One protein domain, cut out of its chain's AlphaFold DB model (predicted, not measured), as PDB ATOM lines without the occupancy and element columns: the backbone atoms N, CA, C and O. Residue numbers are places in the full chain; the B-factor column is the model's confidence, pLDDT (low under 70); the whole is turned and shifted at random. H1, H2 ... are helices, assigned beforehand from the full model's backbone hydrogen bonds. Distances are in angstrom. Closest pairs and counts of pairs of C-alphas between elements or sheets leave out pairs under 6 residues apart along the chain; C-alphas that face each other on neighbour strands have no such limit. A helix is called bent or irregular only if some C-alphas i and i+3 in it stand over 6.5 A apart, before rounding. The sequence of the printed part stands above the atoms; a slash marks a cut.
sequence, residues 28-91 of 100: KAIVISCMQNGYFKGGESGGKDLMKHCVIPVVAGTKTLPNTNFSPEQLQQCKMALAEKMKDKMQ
ATOM      1  N   LYS A  28      25.684 136.798 127.543       76.19
ATOM      2  CA  LYS A  28      24.802 137.968 127.505       76.19
ATOM      3  C   LYS A  28      23.939 138.070 128.753       76.19
ATOM      4  O   LYS A  28      23.927 139.104 129.409       76.19
ATOM      5  N   ALA A  29      23.226 136.991 129.073       79.19
ATOM      6  CA  ALA A  29      22.303 136.956 130.201       79.19
ATOM      7  C   ALA A  29      23.034 137.249 131.520       79.19
ATOM      8  O   ALA A  29      22.584 138.074 132.303       79.19
ATOM      9  N   ILE A  30      24.214 136.651 131.707       82.19
ATOM     10  CA  ILE A  30      25.027 136.813 132.916       82.19
ATOM     11  C   ILE A  30      25.540 138.248 133.035       82.19
ATOM     12  O   ILE A  30      25.397 138.873 134.082       82.19
ATOM     13  N   VAL A  31      26.087 138.800 131.949       82.19
ATOM     14  CA  VAL A  31      26.578 140.182 131.903       82.19
ATOM     15  C   VAL A  31      25.443 141.172 132.159       82.19
ATOM     16  O   VAL A  31      25.618 142.085 132.962       82.19
ATOM     17  N   ILE A  32      24.273 140.987 131.541       82.25
ATOM     18  CA  ILE A  32      23.112 141.865 131.737       82.25
ATOM     19  C   ILE A  32      22.647 141.826 133.187       82.25
ATOM     20  O   ILE A  32      22.470 142.882 133.787       82.25
ATOM     21  N   SER A  33      22.500 140.646 133.783       84.56
ATOM     22  CA  SER A  33      22.116 140.548 135.189       84.56
ATOM     23  C   SER A  33      23.180 141.151 136.107       84.56
ATOM     24  O   SER A  33      22.835 141.827 137.072       84.56
ATOM     25  N   CYS A  34      24.470 140.989 135.798       84.75
ATOM     26  CA  CYS A  34      25.550 141.669 136.513       84.75
ATOM     27  C   CYS A  34      25.428 143.198 136.418       84.75
ATOM     28  O   CYS A  34      25.570 143.893 137.423       84.75
ATOM     29  N   MET A  35      25.117 143.734 135.235       83.69
ATOM     30  CA  MET A  35      24.867 145.165 135.047       83.69
ATOM     31  C   MET A  35      23.633 145.632 135.825       83.69
ATOM     32  O   MET A  35      23.705 146.644 136.513       83.69
ATOM     33  N   GLN A  36      22.530 144.879 135.772       82.75
ATOM     34  CA  GLN A  36      21.289 145.182 136.497       82.75
ATOM     35  C   GLN A  36      21.474 145.162 138.017       82.75
ATOM     36  O   GLN A  36      20.820 145.918 138.727       82.75
ATOM     37  N   ASN A  37      22.402 144.347 138.516       81.06
ATOM     38  CA  ASN A  37      22.779 144.320 139.927       81.06
ATOM     39  C   ASN A  37      23.777 145.428 140.316       81.06
ATOM     40  O   ASN A  37      24.254 145.454 141.447       81.06
ATOM     41  N   GLY A  38      24.119 146.337 139.398       80.12
ATOM     42  CA  GLY A  38      24.978 147.488 139.681       80.12
ATOM     43  C   GLY A  38      26.479 147.187 139.681       80.12
ATOM     44  O   GLY A  38      27.267 148.038 140.085       80.12
ATOM     45  N   TYR A  39      26.909 146.015 139.192       78.50
ATOM     46  CA  TYR A  39      28.340 145.683 139.077       78.50
ATOM     47  C   TYR A  39      29.047 146.445 137.945       78.50
ATOM     48  O   TYR A  39      30.266 146.361 137.811       78.50
ATOM     49  N   PHE A  40      28.302 147.186 137.121       80.44
ATOM     50  CA  PHE A  40      28.858 148.042 136.082       80.44
ATOM     51  C   PHE A  40      28.734 149.509 136.472       80.44
ATOM     52  O   PHE A  40      27.634 150.050 136.523       80.44
ATOM     53  N   LYS A  41      29.877 150.161 136.698       69.94
ATOM     54  CA  LYS A  41      29.931 151.573 137.104       69.94
ATOM     55  C   LYS A  41      30.169 152.561 135.952       69.94
ATOM     56  O   LYS A  41      30.159 153.762 136.184       69.94
ATOM     57  N   GLY A  42      30.349 152.074 134.719       62.72
ATOM     58  CA  GLY A  42      30.792 152.899 133.588       62.72
ATOM     59  C   GLY A  42      32.263 153.332 133.713       62.72
ATOM     60  O   GLY A  42      32.833 153.335 134.800       62.72
ATOM     61  N   GLY A  43      32.904 153.649 132.585       68.00
ATOM     62  CA  GLY A  43      34.330 154.004 132.511       68.00
ATOM     63  C   GLY A  43      35.218 152.904 131.917       68.00
ATOM     64  O   GLY A  43      34.784 151.764 131.746       68.00
ATOM     65  N   GLU A  44      36.472 153.245 131.603       65.19
ATOM     66  CA  GLU A  44      37.440 152.364 130.914       65.19
ATOM     67  C   GLU A  44      37.648 151.020 131.640       65.19
ATOM     68  O   GLU A  44      37.835 149.970 131.023       65.19
ATOM     69  N   SER A  45      37.534 151.029 132.971       67.31
ATOM     70  CA  SER A  45      37.687 149.847 133.824       67.31
ATOM     71  C   SER A  45      36.371 149.122 134.126       67.31
ATOM     72  O   SER A  45      36.406 147.979 134.580       67.31
ATOM     73  N   GLY A  46      35.210 149.726 133.845       71.25
ATOM     74  CA  GLY A  46      33.903 149.205 134.270       71.25
ATOM     75  C   GLY A  46      33.585 147.817 133.708       71.25
ATOM     76  O   GLY A  46      33.001 146.982 134.395       71.25
ATOM     77  N   GLY A  47      34.038 147.528 132.485       69.56
ATOM     78  CA  GLY A  47      33.901 146.198 131.886       69.56
ATOM     79  C   GLY A  47      34.793 145.138 132.542       69.56
ATOM     80  O   GLY A  47      34.370 143.993 132.699       69.56
ATOM     81  N   LYS A  48      36.015 145.503 132.962       75.75
ATOM     82  CA  LYS A  48      36.933 144.589 133.667       75.75
ATOM     83  C   LYS A  48      36.435 144.279 135.074       75.75
ATOM     84  O   LYS A  48      36.503 143.123 135.490       75.75
ATOM     85  N   ASP A  49      35.934 145.292 135.769       81.25
ATOM     86  CA  ASP A  49      35.410 145.164 137.126       81.25
ATOM     87  C   ASP A  49      34.170 144.268 137.157       81.25
ATOM     88  O   ASP A  49      34.134 143.287 137.898       81.25
ATOM     89  N   LEU A  50      33.217 144.500 136.245       83.81
ATOM     90  CA  LEU A  50      32.047 143.637 136.080       83.81
ATOM     91  C   LEU A  50      32.447 142.181 135.809       83.81
ATOM     92  O   LEU A  50      31.875 141.254 136.388       83.81
ATOM     93  N   MET A  51      33.454 141.965 134.959       79.62
ATOM     94  CA  MET A  51      33.910 140.615 134.644       79.62
ATOM     95  C   MET A  51      34.522 139.929 135.874       79.62
ATOM     96  O   MET A  51      34.149 138.804 136.196       79.62
ATOM     97  N   LYS A  52      35.425 140.612 136.590       82.12
ATOM     98  CA  LYS A  52      36.113 140.074 137.775       82.12
ATOM     99  C   LYS A  52      35.187 139.857 138.969       82.12
ATOM    100  O   LYS A  52      35.283 138.824 139.623       82.12
ATOM    101  N   HIS A  53      34.324 140.822 139.266       84.25
ATOM    102  CA  HIS A  53      33.531 140.835 140.496       84.25
ATOM    103  C   HIS A  53      32.162 140.168 140.351       84.25
ATOM    104  O   HIS A  53      31.552 139.823 141.368       84.25
ATOM    105  N   CYS A  54      31.690 139.961 139.117       84.94
ATOM    106  CA  CYS A  54      30.384 139.369 138.862       84.94
ATOM    107  C   CYS A  54      30.417 138.207 137.866       84.94
ATOM    108  O   CYS A  54      30.098 137.089 138.250       84.94
ATOM    109  N   VAL A  55      30.846 138.412 136.618       84.12
ATOM    110  CA  VAL A  55      30.701 137.370 135.578       84.12
ATOM    111  C   VAL A  55      31.513 136.117 135.903       84.12
ATOM    112  O   VAL A  55      30.966 135.021 135.894       84.12
ATOM    113  N   ILE A  56      32.799 136.264 136.239       85.12
ATOM    114  CA  ILE A  56      33.674 135.139 136.598       85.12
ATOM    115  C   ILE A  56      33.130 134.356 137.800       85.12
ATOM    116  O   ILE A  56      32.969 133.144 137.665       85.12
ATOM    117  N   PRO A  57      32.824 134.978 138.957       84.56
ATOM    118  CA  PRO A  57      32.328 134.227 140.106       84.56
ATOM    119  C   PRO A  57      30.930 133.628 139.877       84.56
ATOM    120  O   PRO A  57      30.649 132.541 140.380       84.56
ATOM    121  N   VAL A  58      30.083 134.260 139.054       86.31
ATOM    122  CA  VAL A  58      28.779 133.695 138.664       86.31
ATOM    123  C   VAL A  58      28.940 132.452 137.799       86.31
ATOM    124  O   VAL A  58      28.388 131.400 138.104       86.31
ATOM    125  N   VAL A  59      29.778 132.528 136.769       84.31
ATOM    126  CA  VAL A  59      30.098 131.403 135.877       84.31
ATOM    127  C   VAL A  59      30.870 130.288 136.601       84.31
ATOM    128  O   VAL A  59      30.766 129.102 136.263       84.31
ATOM    129  N   ALA A  60      31.665 130.641 137.610       83.00
ATOM    130  CA  ALA A  60      32.360 129.690 138.470       83.00
ATOM    131  C   ALA A  60      31.422 128.978 139.457       83.00
ATOM    132  O   ALA A  60      31.832 127.971 140.025       83.00
ATOM    133  N   GLY A  61      30.190 129.465 139.641       80.25
ATOM    134  CA  GLY A  61      29.257 128.956 140.645       80.25
ATOM    135  C   GLY A  61      29.628 129.347 142.078       80.25
ATOM    136  O   GLY A  61      29.036 128.839 143.022       80.25
ATOM    137  N   THR A  62      30.603 130.243 142.260       81.31
ATOM    138  CA  THR A  62      31.013 130.745 143.581       81.31
ATOM    139  C   THR A  62      30.137 131.899 144.057       81.31
ATOM    140  O   THR A  62      30.142 132.233 145.239       81.31
ATOM    141  N   LYS A  63      29.376 132.514 143.146       79.81
ATOM    142  CA  LYS A  63      28.434 133.589 143.444       79.81
ATOM    143  C   LYS A  63      27.164 133.411 142.628       79.81
ATOM    144  O   LYS A  63      27.219 133.066 141.459       79.81
ATOM    145  N   THR A  64      26.015 133.685 143.220       79.38
ATOM    146  CA  THR A  64      24.740 133.763 142.503       79.38
ATOM    147  C   THR A  64      24.240 135.197 142.541       79.38
ATOM    148  O   THR A  64      24.580 135.971 143.442       79.38
ATOM    149  N   LEU A  65      23.486 135.587 141.517       80.75
ATOM    150  CA  LEU A  65      22.858 136.898 141.492       80.75
ATOM    151  C   LEU A  65      21.494 136.813 142.180       80.75
ATOM    152  O   LEU A  65      20.731 135.883 141.909       80.75
ATOM    153  N   PRO A  66      21.165 137.762 143.069       74.44
ATOM    154  CA  PRO A  66      19.851 137.787 143.684       74.44
ATOM    155  C   PRO A  66      18.794 137.967 142.588       74.44
ATOM    156  O   PRO A  66      18.959 138.777 141.677       74.44
ATOM    157  N   ASN A  67      17.710 137.193 142.671       72.25
ATOM    158  CA  ASN A  67      16.609 137.190 141.699       72.25
ATOM    159  C   ASN A  67      16.994 136.760 140.274       72.25
ATOM    160  O   ASN A  67      16.269 137.037 139.322       72.25
ATOM    161  N   THR A  68      18.123 136.075 140.089       76.25
ATOM    162  CA  THR A  68      18.461 135.475 138.798       76.25
ATOM    163  C   THR A  68      19.117 134.118 138.998       76.25
ATOM    164  O   THR A  68      20.165 134.007 139.627       76.25
ATOM    165  N   ASN A  69      18.518 133.088 138.406       77.44
ATOM    166  CA  ASN A  69      19.148 131.786 138.234       77.44
ATOM    167  C   ASN A  69      19.502 131.601 136.761       77.44
ATOM    168  O   ASN A  69      18.687 131.877 135.884       77.44
ATOM    169  N   PHE A  70      20.721 131.134 136.511       81.88
ATOM    170  CA  PHE A  70      21.179 130.784 135.173       81.88
ATOM    171  C   PHE A  70      21.132 129.278 135.004       81.88
ATOM    172  O   PHE A  70      21.482 128.535 135.925       81.88
ATOM    173  N   SER A  71      20.761 128.828 133.810       82.56
ATOM    174  CA  SER A  71      20.870 127.411 133.481       82.56
ATOM    175  C   SER A  71      22.346 126.993 133.458       82.56
ATOM    176  O   SER A  71      23.199 127.776 133.020       82.56
ATOM    177  N   PRO A  72      22.676 125.756 133.864       80.81
ATOM    178  CA  PRO A  72      24.048 125.247 133.819       80.81
ATOM    179  C   PRO A  72      24.647 125.329 132.407       80.81
ATOM    180  O   PRO A  72      25.828 125.632 132.257       80.81
ATOM    181  N   GLU A  73      23.818 125.173 131.373       82.62
ATOM    182  CA  GLU A  73      24.202 125.366 129.973       82.62
ATOM    183  C   GLU A  73      24.677 126.796 129.684       82.62
ATOM    184  O   GLU A  73      25.707 126.973 129.040       82.62
ATOM    185  N   GLN A  74      24.006 127.824 130.217       79.31
ATOM    186  CA  GLN A  74      24.405 129.227 130.032       79.31
ATOM    187  C   GLN A  74      25.736 129.532 130.725       79.31
ATOM    188  O   GLN A  74      26.601 130.214 130.168       79.31
ATOM    189  N   LEU A  75      25.927 128.993 131.934       83.19
ATOM    190  CA  LEU A  75      27.189 129.112 132.664       83.19
ATOM    191  C   LEU A  75      28.317 128.442 131.873       83.19
ATOM    192  O   LEU A  75      29.372 129.039 131.664       83.19
ATOM    193  N   GLN A  76      28.080 127.228 131.376       82.50
ATOM    194  CA  GLN A  76      29.065 126.453 130.633       82.50
ATOM    195  C   GLN A  76      29.425 127.104 129.291       82.50
ATOM    196  O   GLN A  76      30.609 127.239 128.981       82.50
ATOM    197  N   GLN A  77      28.432 127.585 128.540       81.62
ATOM    198  CA  GLN A  77      28.645 128.318 127.294       81.62
ATOM    199  C   GLN A  77      29.460 129.594 127.529       81.62
ATOM    200  O   GLN A  77      30.386 129.873 126.766       81.62
ATOM    201  N   CYS A  78      29.181 130.354 128.596       82.00
ATOM    202  CA  CYS A  78      29.990 131.531 128.913       82.00
ATOM    203  C   CYS A  78      31.433 131.154 129.290       82.00
ATOM    204  O   CYS A  78      32.377 131.805 128.847       82.00
ATOM    205  N   LYS A  79      31.622 130.078 130.060       81.62
ATOM    206  CA  LYS A  79      32.947 129.554 130.432       81.62
ATOM    207  C   LYS A  79      33.784 129.210 129.200       81.62
ATOM    208  O   LYS A  79      34.937 129.629 129.104       81.62
ATOM    209  N   MET A  80      33.185 128.494 128.250       81.19
ATOM    210  CA  MET A  80      33.824 128.125 126.985       81.19
ATOM    211  C   MET A  80      34.136 129.358 126.137       81.19
ATOM    212  O   MET A  80      35.263 129.501 125.679       81.19
ATOM    213  N   ALA A  81      33.194 130.297 126.010       79.00
ATOM    214  CA  ALA A  81      33.403 131.538 125.265       79.00
ATOM    215  C   ALA A  81      34.517 132.420 125.866       79.00
ATOM    216  O   ALA A  81      35.289 133.032 125.130       79.00
ATOM    217  N   LEU A  82      34.641 132.473 127.200       75.38
ATOM    218  CA  LEU A  82      35.733 133.176 127.885       75.38
ATOM    219  C   LEU A  82      37.092 132.515 127.616       75.38
ATOM    220  O   LEU A  82      38.068 133.214 127.334       75.38
ATOM    221  N   ALA A  83      37.150 131.182 127.679       74.56
ATOM    222  CA  ALA A  83      38.357 130.414 127.382       74.56
ATOM    223  C   ALA A  83      38.777 130.560 125.910       74.56
ATOM    224  O   ALA A  83      39.952 130.780 125.612       74.56
ATOM    225  N   GLU A  84      37.812 130.518 124.991       72.38
ATOM    226  CA  GLU A  84      38.035 130.719 123.560       72.38
ATOM    227  C   GLU A  84      38.538 132.138 123.267       72.38
ATOM    228  O   GLU A  84      39.531 132.296 122.567       72.38
ATOM    229  N   LYS A  85      37.968 133.175 123.901       66.81
ATOM    230  CA  LYS A  85      38.449 134.569 123.801       66.81
ATOM    231  C   LYS A  85      39.891 134.756 124.273       66.81
ATOM    232  O   LYS A  85      40.614 135.565 123.691       66.81
ATOM    233  N   MET A  86      40.307 134.074 125.345       64.94
ATOM    234  CA  MET A  86      41.702 134.126 125.804       64.94
ATOM    235  C   MET A  86      42.647 133.501 124.776       64.94
ATOM    236  O   MET A  86      43.720 134.046 124.523       64.94
ATOM    237  N   LYS A  87      42.220 132.404 124.149       62.94
ATOM    238  CA  LYS A  87      42.969 131.723 123.091       62.94
ATOM    239  C   LYS A  87      43.031 132.555 121.800       62.94
ATOM    240  O   LYS A  87      44.102 132.696 121.217       62.94
ATOM    241  N   ASP A  88      41.920 133.181 121.417       59.78
ATOM    242  CA  ASP A  88      41.792 134.036 120.229       59.78
ATOM    243  C   ASP A  88      42.641 135.313 120.335       59.78
ATOM    244  O   ASP A  88      43.415 135.614 119.427       59.78
ATOM    245  N   LYS A  89      42.628 136.006 121.488       57.53
ATOM    246  CA  LYS A  89      43.525 137.156 121.734       57.53
ATOM    247  C   LYS A  89      45.004 136.789 121.610       57.53
ATOM    248  O   LYS A  89      45.801 137.616 121.170       57.53
ATOM    249  N   MET A  90      45.366 135.569 122.002       53.31
ATOM    250  CA  MET A  90      46.741 135.088 121.922       53.31
ATOM    251  C   MET A  90      47.152 134.810 120.467       53.31
ATOM    252  O   MET A  90      48.248 135.193 120.070       53.31
ATOM    253  N   GLN A  91      46.257 134.248 119.643       53.59
ATOM    254  CA  GLN A  91      46.492 134.074 118.201       53.59
ATOM    255  C   GLN A  91      46.491 135.401 117.428       53.59
ATOM    256  O   GLN A  91      47.304 135.572 116.518       53.59
TER     257      GLN A  91
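Overview. This is residues 28 to 91 of the 100 residues of an uncharacterized protein of Legionella cincinnatiensis (UniProt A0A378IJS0). Two helices, H2 and H3, make a V that meets near the end of H2 and the first part of H3, and a short third helix, H1, packs on H2 at a steep angle. The last residues of H3, 83 to 91, stick out as a free arm, and a long loop of residues 60 to 71 leads from the end of H2 to the start of H3. The printed part has 64 residues with three named helices, in the order H1, H2, H3, and no named strand; its class is all helix. The whole is compact, with a radius of gyration of the C-alphas of 11.9 A, and spans 37 by 31 by 18 A.

Arrangement. The longest helix, H3, residues 72 to 91, touches H2, residues 46 to 59, with its residues 75 to 79 alone, and H2 takes part with residues 58 to 59 alone. The closest C-alphas of the two are those of Val 59 and Leu 75, 4.9 A apart. H2 and H3 run opposite ways at a steep tilt of 49 degrees. H2 also touches H1, residues 28 to 36, and there the closest C-alphas are those of Cys 34 and Cys 54, 5.8 A apart. H1 and H2 run opposite ways at a steep tilt of 63 degrees, with centres 9.7 A apart. H1 and H3 are near each other, with 9 pairs of C-alphas within 10 A and no pair within 8 A. Residues 83 to 91, which belong to H3, stand free. In H1 and H3 every O i to N i+4 pair is within hydrogen-bond range; in H2 it is 8 of 10. H2 is irregular, but only just: C-alphas 53 and 56 are 6.9 A apart, and its line is a rough one.

Along the chain. H3 has 20 residues and runs 28.7 A, from C-alpha 72 at (24.048, 125.247, 133.819) to C-alpha 91 at (46.492, 134.074, 118.201). H2 has 14 residues and measures 18.3 A from first to last C-alpha. H1 has 9 residues, measures 12.1 A, and begins with C-alpha 28 at (24.802, 137.968, 127.505).

Size, cuts and confidence. The two C-alphas farthest apart are those of Asn 67 and Gln 91, 38.1 A apart. Without residues 83 to 91 the body of 55 residues spans 30 by 24 by 18 A. The printed part has no cut. The link from H1 to H2, 9 residues, is short, and that from H2 to H3, 12 residues, is long. The mean pLDDT of the printed part is 77.1, and residues 41 to 45, residue 47 and residues 85 to 91 are under 70.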